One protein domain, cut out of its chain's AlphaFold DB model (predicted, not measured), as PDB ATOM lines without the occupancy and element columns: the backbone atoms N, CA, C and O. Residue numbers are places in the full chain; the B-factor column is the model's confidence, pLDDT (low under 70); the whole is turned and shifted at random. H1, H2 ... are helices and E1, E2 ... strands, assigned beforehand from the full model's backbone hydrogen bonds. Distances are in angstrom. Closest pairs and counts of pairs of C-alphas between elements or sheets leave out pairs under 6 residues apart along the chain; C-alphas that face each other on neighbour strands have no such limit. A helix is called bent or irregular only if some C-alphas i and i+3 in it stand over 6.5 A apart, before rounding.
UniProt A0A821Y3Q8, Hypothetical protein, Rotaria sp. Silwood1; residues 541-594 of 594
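This is residues 541 to 594 of the 594 residues of the protein "Hypothetical protein" of Rotaria sp. Silwood1 (UniProt A0A821Y3Q8). A two-strand hairpin of E1 and E2 makes a head, with the short helix H1 at the end where E1 begins and E2 ends; from there H2 runs off as an arm, and H3 lies beyond it, apart from the other named elements. Residues 572 to 581 and 583 to 589 stand free. The printed part has 54 residues, with three named helices and two named strands in the order H1, E1, E2, H2, H3; the sheet, E1 - E2, is antiparallel and the class is mixed, helices and strands. The whole is loose, with a radius of gyration of the C-alphas of 14.2 A and spans of 36 by 24 by 20 A.

H1, residues 546 to 551, is irregular: C-alphas 547 and 550 are 7.9 A apart. E1, residues 552 to 557, and E2, residues 560 to 567, form a hairpin, antiparallel at 154 degrees; N 553 and O 566 are 2.8 A apart, and N 564 and O 555 are 2.8 A apart, both within hydrogen-bond range. H1 and H2, residues 568 to 576, are close but not clearly touching, their closest C-alphas those of Ser 551 and Lys 568 at 5.7 A; they run the same way at a shallow tilt of 22 degrees. H3, residues 584 to 592, is apart from H1, E1, E2 and H2. In H2 and H3 every O i to N i+4 pair is within hydrogen-bond range; in H1 0 of 2 are, against 2 of 3 O i to N i+3 pairs.

H1 begins at C-alpha 546 (43.007, -11.535, -34.323) and measures 10.1 A. E1 measures 15.3 A, E2 19.5 A and H2 12.4 A. H3, 12.2 A, ends at C-alpha 592 (10.172, -21.043, -30.142).

The C-alphas farthest apart, of Pro 546 and Ser 584, are 36.6 A apart. The printed part has no cut and no long link. Residues 577 to 594 have pLDDT under 70.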
ATOM      1  N   LYS A 541      32.188 -18.068 -29.427       91.12
ATOM      2  CA  LYS A 541      33.077 -18.597 -30.472       91.12
ATOM      3  C   LYS A 541      34.231 -19.386 -29.839       91.12
ATOM      4  O   LYS A 541      34.655 -19.059 -28.733       91.12
ATOM      5  N   GLU A 542      34.733 -20.406 -30.527       93.19
ATOM      6  CA  GLU A 542      35.913 -21.184 -30.096       93.19
ATOM      7  C   GLU A 542      37.221 -20.552 -30.603       93.19
ATOM      8  O   GLU A 542      38.242 -20.596 -29.925       93.19
ATOM      9  N   SER A 543      37.162 -19.851 -31.738       93.81
ATOM     10  CA  SER A 543      38.226 -19.005 -32.284       93.81
ATOM     11  C   SER A 543      37.663 -17.660 -32.756       93.81
ATOM     12  O   SER A 543      36.461 -17.518 -33.005       93.81
ATOM     13  N   ILE A 544      38.525 -16.652 -32.868       94.69
ATOM     14  CA  ILE A 544      38.208 -15.340 -33.442       94.69
ATOM     15  C   ILE A 544      39.349 -14.890 -34.350       94.69
ATOM     16  O   ILE A 544      40.496 -15.276 -34.131       94.69
ATOM     17  N   ASP A 545      39.025 -14.055 -35.333       93.56
ATOM     18  CA  ASP A 545      40.009 -13.272 -36.079       93.56
ATOM     19  C   ASP A 545      40.813 -12.386 -35.097       93.56
ATOM     20  O   ASP A 545      40.194 -11.656 -34.310       93.56
ATOM     21  N   PRO A 546      42.161 -12.425 -35.115       93.75
ATOM     22  CA  PRO A 546      43.007 -11.535 -34.323       93.75
ATOM     23  C   PRO A 546      42.665 -10.045 -34.466       93.75
ATOM     24  O   PRO A 546      42.739  -9.326 -33.469       93.75
ATOM     25  N   LYS A 547      42.214  -9.583 -35.646       92.25
ATOM     26  CA  LYS A 547      41.784  -8.187 -35.878       92.25
ATOM     27  C   LYS A 547      40.543  -7.803 -35.053       92.25
ATOM     28  O   LYS A 547      40.263  -6.621 -34.877       92.25
ATOM     29  N   GLN A 548      39.795  -8.781 -34.531       90.12
ATOM     30  CA  GLN A 548      38.590  -8.576 -33.715       90.12
ATOM     31  C   GLN A 548      38.816  -8.772 -32.206       90.12
ATOM     32  O   GLN A 548      37.853  -8.639 -31.447       90.12
ATOM     33  N   SER A 549      40.042  -9.079 -31.761       92.06
ATOM     34  CA  SER A 549      40.386  -9.428 -30.368       92.06
ATOM     35  C   SER A 549      39.761  -8.492 -29.323       92.06
ATOM     36  O   SER A 549      39.024  -8.958 -28.450       92.06
ATOM     37  N   ASP A 550      39.931  -7.179 -29.489       92.88
ATOM     38  CA  ASP A 550      39.394  -6.118 -28.627       92.88
ATOM     39  C   ASP A 550      37.875  -6.193 -28.392       92.88
ATOM     40  O   ASP A 550      37.385  -5.746 -27.357       92.88
ATOM     41  N   SER A 551      37.100  -6.765 -29.319       94.38
ATOM     42  CA  SER A 551      35.637  -6.883 -29.197       94.38
ATOM     43  C   SER A 551      35.158  -8.131 -28.452       94.38
ATOM     44  O   SER A 551      33.950  -8.288 -28.230       94.38
ATOM     45  N   PHE A 552      36.069  -8.998 -28.005       95.69
ATOM     46  CA  PHE A 552      35.756 -10.228 -27.283       95.69
ATOM     47  C   PHE A 552      36.460 -10.293 -25.923       95.69
ATOM     48  O   PHE A 552      37.535  -9.749 -25.711       95.69
ATOM     49  N   PHE A 553      35.833 -10.991 -24.982       95.75
ATOM     50  CA  PHE A 553      36.487 -11.497 -23.782       95.75
ATOM     51  C   PHE A 553      36.911 -12.941 -24.017       95.75
ATOM     52  O   PHE A 553      36.089 -13.750 -24.457       95.75
ATOM     53  N   LYS A 554      38.156 -13.267 -23.671       94.44
ATOM     54  CA  LYS A 554      38.653 -14.641 -23.589       94.44
ATOM     55  C   LYS A 554      38.315 -15.208 -22.204       94.44
ATOM     56  O   LYS A 554      38.657 -14.602 -21.192       94.44
ATOM     57  N   VAL A 555      37.607 -16.332 -22.150       90.75
ATOM     58  CA  VAL A 555      37.049 -16.909 -20.915       90.75
ATOM     59  C   VAL A 555      37.276 -18.420 -20.910       90.75
ATOM     60  O   VAL A 555      37.079 -19.061 -21.937       90.75
ATOM     61  N   ARG A 556      37.654 -19.011 -19.771       88.62
ATOM     62  CA  ARG A 556      37.835 -20.466 -19.647       88.62
ATOM     63  C   ARG A 556      36.590 -21.119 -19.049       88.62
ATOM     64  O   ARG A 556      35.947 -20.569 -18.154       88.62
ATOM     65  N   ARG A 557      36.222 -22.300 -19.552       84.00
ATOM     66  CA  ARG A 557      35.126 -23.100 -18.987       84.00
ATOM     67  C   ARG A 557      35.609 -23.821 -17.723       84.00
ATOM     68  O   ARG A 557      36.722 -24.323 -17.673       84.00
ATOM     69  N   GLU A 558      34.754 -23.927 -16.710       80.31
ATOM     70  CA  GLU A 558      35.134 -24.499 -15.404       80.31
ATOM     71  C   GLU A 558      35.617 -25.961 -15.477       80.31
ATOM     72  O   GLU A 558      36.522 -26.365 -14.754       80.31
ATOM     73  N   ASN A 559      35.016 -26.747 -16.376       83.44
ATOM     74  CA  ASN A 559      35.249 -28.188 -16.521       83.44
ATOM     75  C   ASN A 559      36.008 -28.558 -17.809       83.44
ATOM     76  O   ASN A 559      36.067 -29.733 -18.169       83.44
ATOM     77  N   ASP A 560      36.512 -27.572 -18.550       82.06
ATOM     78  CA  ASP A 560      37.017 -27.751 -19.911       82.06
ATOM     79  C   ASP A 560      38.144 -26.740 -20.162       82.06
ATOM     80  O   ASP A 560      37.961 -25.533 -20.025       82.06
ATOM     81  N   THR A 561      39.339 -27.243 -20.486       86.31
ATOM     82  CA  THR A 561      40.546 -26.425 -20.678       86.31
ATOM     83  C   THR A 561      40.504 -25.573 -21.945       86.31
ATOM     84  O   THR A 561      41.423 -24.786 -22.161       86.31
ATOM     85  N   THR A 562      39.476 -25.718 -22.788       90.00
ATOM     86  CA  THR A 562      39.268 -24.820 -23.925       90.00
ATOM     87  C   THR A 562      38.950 -23.401 -23.456       90.00
ATOM     88  O   THR A 562      38.040 -23.146 -22.659       90.00
ATOM     89  N   ASP A 563      39.712 -22.452 -23.988       92.31
ATOM     90  CA  ASP A 563      39.363 -21.043 -23.916       92.31
ATOM     91  C   ASP A 563      38.271 -20.750 -24.958       92.31
ATOM     92  O   ASP A 563      38.303 -21.270 -26.073       92.31
ATOM     93  N   VAL A 564      37.304 -19.908 -24.604       93.19
ATOM     94  CA  VAL A 564      36.197 -19.501 -25.474       93.19
ATOM     95  C   VAL A 564      36.021 -17.987 -25.478       93.19
ATOM     96  O   VAL A 564      36.348 -17.300 -24.510       93.19
ATOM     97  N   TYR A 565      35.469 -17.459 -26.567       94.19
ATOM     98  CA  TYR A 565      35.377 -16.026 -26.821       94.19
ATOM     99  C   TYR A 565      33.929 -15.535 -26.753       94.19
ATOM    100  O   TYR A 565      33.044 -16.011 -27.475       94.19
ATOM    101  N   ILE A 566      33.682 -14.546 -25.891       93.31
ATOM    102  CA  ILE A 566      32.367 -13.926 -25.675       93.31
ATOM    103  C   ILE A 566      32.433 -12.462 -26.102       93.31
ATOM    104  O   ILE A 566      33.164 -11.675 -25.512       93.31
ATOM    105  N   HIS A 567      31.637 -12.066 -27.096       94.56
ATOM    106  CA  HIS A 567      31.617 -10.676 -27.560       94.56
ATOM    107  C   HIS A 567      31.206  -9.715 -26.425       94.56
ATOM    108  O   HIS A 567      30.188  -9.934 -25.759       94.56
ATOM    109  N   LYS A 568      31.944  -8.617 -26.228       95.12
ATOM    110  CA  LYS A 568      31.801  -7.698 -25.080       95.12
ATOM    111  C   LYS A 568      30.401  -7.088 -24.948       95.12
ATOM    112  O   LYS A 568      29.830  -7.056 -23.859       95.12
ATOM    113  N   GLN A 569      29.773  -6.726 -26.069       93.38
ATOM    114  CA  GLN A 569      28.362  -6.298 -26.101       93.38
ATOM    115  C   GLN A 569      27.377  -7.370 -25.583       93.38
ATOM    116  O   GLN A 569      26.347  -7.028 -24.998       93.38
ATOM    117  N   THR A 570      27.673  -8.662 -25.771       90.44
ATOM    118  CA  THR A 570      26.850  -9.769 -25.254       90.44
ATOM    119  C   THR A 570      27.025  -9.905 -23.745       90.44
ATOM    120  O   THR A 570      26.025  -9.990 -23.038       90.44
ATOM    121  N   ALA A 571      28.262  -9.842 -23.241       91.56
ATOM    122  CA  ALA A 571      28.554  -9.834 -21.805       91.56
ATOM    123  C   ALA A 571      27.868  -8.657 -21.084       91.56
ATOM    124  O   ALA A 571      27.127  -8.860 -20.123       91.56
ATOM    125  N   CYS A 572      27.998  -7.440 -21.626       91.31
ATOM    126  CA  CYS A 572      27.298  -6.248 -21.140       91.31
ATOM    127  C   CYS A 572      25.769  -6.441 -21.093       91.31
ATOM    128  O   CYS A 572      25.103  -6.011 -20.149       91.31
ATOM    129  N   TRP A 573      25.191  -7.097 -22.107       87.00
ATOM    130  CA  TRP A 573      23.763  -7.403 -22.131       87.00
ATOM    131  C   TRP A 573      23.370  -8.426 -21.055       87.00
ATOM    132  O   TRP A 573      22.338  -8.230 -20.421       87.00
ATOM    133  N   VAL A 574      24.165  -9.470 -20.804       85.88
ATOM    134  CA  VAL A 574      23.885 -10.462 -19.744       85.88
ATOM    135  C   VAL A 574      23.823  -9.788 -18.375       85.88
ATOM    136  O   VAL A 574      22.773  -9.831 -17.734       85.88
ATOM    137  N   LEU A 575      24.883  -9.070 -17.993       88.25
ATOM    138  CA  LEU A 575      25.007  -8.402 -16.691       88.25
ATOM    139  C   LEU A 575      23.913  -7.337 -16.463       88.25
ATOM    140  O   LEU A 575      23.447  -7.127 -15.346       88.25
ATOM    141  N   THR A 576      23.406  -6.714 -17.533       84.75
ATOM    142  CA  THR A 576      22.268  -5.777 -17.443       84.75
ATOM    143  C   THR A 576      20.936  -6.471 -17.095       84.75
ATOM    144  O   THR A 576      20.048  -5.838 -16.520       84.75
ATOM    145  N   ASN A 577      20.752  -7.751 -17.448       66.00
ATOM    146  CA  ASN A 577      19.454  -8.444 -17.383       66.00
ATOM    147  C   ASN A 577      19.230  -9.323 -16.147       66.00
ATOM    148  O   ASN A 577      18.146  -9.901 -16.025       66.00
ATOM    149  N   GLU A 578      20.165  -9.390 -15.196       56.19
ATOM    150  CA  GLU A 578      19.948 -10.123 -13.935       56.19
ATOM    151  C   GLU A 578      18.751  -9.579 -13.125       56.19
ATOM    152  O   GLU A 578      18.159 -10.276 -12.302       56.19
ATOM    153  N   LYS A 579      18.263  -8.379 -13.473       54.41
ATOM    154  CA  LYS A 579      16.938  -7.850 -13.098       54.41
ATOM    155  C   LYS A 579      15.785  -8.487 -13.907       54.41
ATOM    156  O   LYS A 579      14.974  -7.799 -14.528       54.41
ATOM    157  N   SER A 580      15.724  -9.819 -13.862       41.97
ATOM    158  CA  SER A 580      14.530 -10.684 -13.927       41.97
ATOM    159  C   SER A 580      13.445 -10.463 -15.002       41.97
ATOM    160  O   SER A 580      12.332 -10.970 -14.848       41.97
ATOM    161  N   SER A 581      13.723  -9.801 -16.132       45.75
ATOM    162  CA  SER A 581      12.785  -9.798 -17.268       45.75
ATOM    163  C   SER A 581      13.451  -9.723 -18.646       45.75
ATOM    164  O   SER A 581      13.665  -8.659 -19.224       45.75
ATOM    165  N   LEU A 582      13.646 -10.895 -19.263       48.62
ATOM    166  CA  LEU A 582      13.637 -10.972 -20.725       48.62
ATOM    167  C   LEU A 582      12.311 -10.387 -21.219       48.62
ATOM    168  O   LEU A 582      11.242 -10.815 -20.772       48.62
ATOM    169  N   SER A 583      12.361  -9.435 -22.154       52.72
ATOM    170  CA  SER A 583      11.135  -8.891 -22.741       52.72
ATOM    171  C   SER A 583      10.289 -10.028 -23.321       52.72
ATOM    172  O   SER A 583      10.818 -10.983 -23.898       52.72
ATOM    173  N   SER A 584       8.968  -9.942 -23.167       51.09
ATOM    174  CA  SER A 584       8.046 -11.037 -23.510       51.09
ATOM    175  C   SER A 584       8.161 -11.499 -24.969       51.09
ATOM    176  O   SER A 584       7.900 -12.663 -25.269       51.09
ATOM    177  N   ASP A 585       8.602 -10.618 -25.869       48.00
ATOM    178  CA  ASP A 585       8.883 -10.936 -27.268       48.00
ATOM    179  C   ASP A 585      10.213 -11.695 -27.465       48.00
ATOM    180  O   ASP A 585      10.273 -12.617 -28.275       48.00
ATOM    181  N   ARG A 586      11.267 -11.398 -26.686       52.12
ATOM    182  CA  ARG A 586      12.521 -12.182 -26.699       52.12
ATOM    183  C   ARG A 586      12.361 -13.539 -26.019       52.12
ATOM    184  O   ARG A 586      12.835 -14.532 -26.563       52.12
ATOM    185  N   LEU A 587      11.643 -13.606 -24.893       43.47
ATOM    186  CA  LEU A 587      11.343 -14.874 -24.218       43.47
ATOM    187  C   LEU A 587      10.594 -15.838 -25.156       43.47
ATOM    188  O   LEU A 587      10.907 -17.028 -25.195       43.47
ATOM    189  N   LYS A 588       9.658 -15.317 -25.966       45.94
ATOM    190  CA  LYS A 588       8.962 -16.081 -27.016       45.94
ATOM    191  C   LYS A 588       9.908 -16.603 -28.094       45.94
ATOM    192  O   LYS A 588       9.835 -17.783 -28.401       45.94
ATOM    193  N   ARG A 589      10.825 -15.783 -28.622       53.72
ATOM    194  CA  ARG A 589      11.807 -16.242 -29.628       53.72
ATOM    195  C   ARG A 589      12.677 -17.390 -29.095       53.72
ATOM    196  O   ARG A 589      12.822 -18.393 -29.775       53.72
ATOM    197  N   VAL A 590      13.159 -17.287 -27.853       42.34
ATOM    198  CA  VAL A 590      13.999 -18.317 -27.198       42.34
ATOM    199  C   VAL A 590      13.217 -19.590 -26.827       42.34
ATOM    200  O   VAL A 590      13.794 -20.672 -26.752       42.34
ATOM    201  N   THR A 591      11.902 -19.497 -26.602       39.75
ATOM    202  CA  THR A 591      11.044 -20.683 -26.393       39.75
ATOM    203  C   THR A 591      10.510 -21.296 -27.685       39.75
ATOM    204  O   THR A 591      10.068 -22.436 -27.643       39.75
ATOM    205  N   GLN A 592      10.568 -20.574 -28.807       38.88
ATOM    206  CA  GLN A 592      10.172 -21.043 -30.142       38.88
ATOM    207  C   GLN A 592      11.341 -21.623 -30.955       38.88
ATOM    208  O   GLN A 592      11.105 -22.228 -31.991       38.88
ATOM    209  N   SER A 593      12.581 -21.468 -30.483       37.62
ATOM    210  CA  SER A 593      13.775 -22.166 -30.986       37.62
ATOM    211  C   SER A 593      14.096 -23.426 -30.157       37.62
ATOM    212  O   SER A 593      15.260 -23.701 -29.854       37.62
ATOM    213  N   LYS A 594      13.050 -24.127 -29.710       34.28
ATOM    214  CA  LYS A 594      13.057 -25.450 -29.074       34.28
ATOM    215  C   LYS A 594      12.033 -26.323 -29.785       34.28
ATOM    216  O   LYS A 594      12.283 -27.542 -29.814       34.28
TER     217      LYS A 594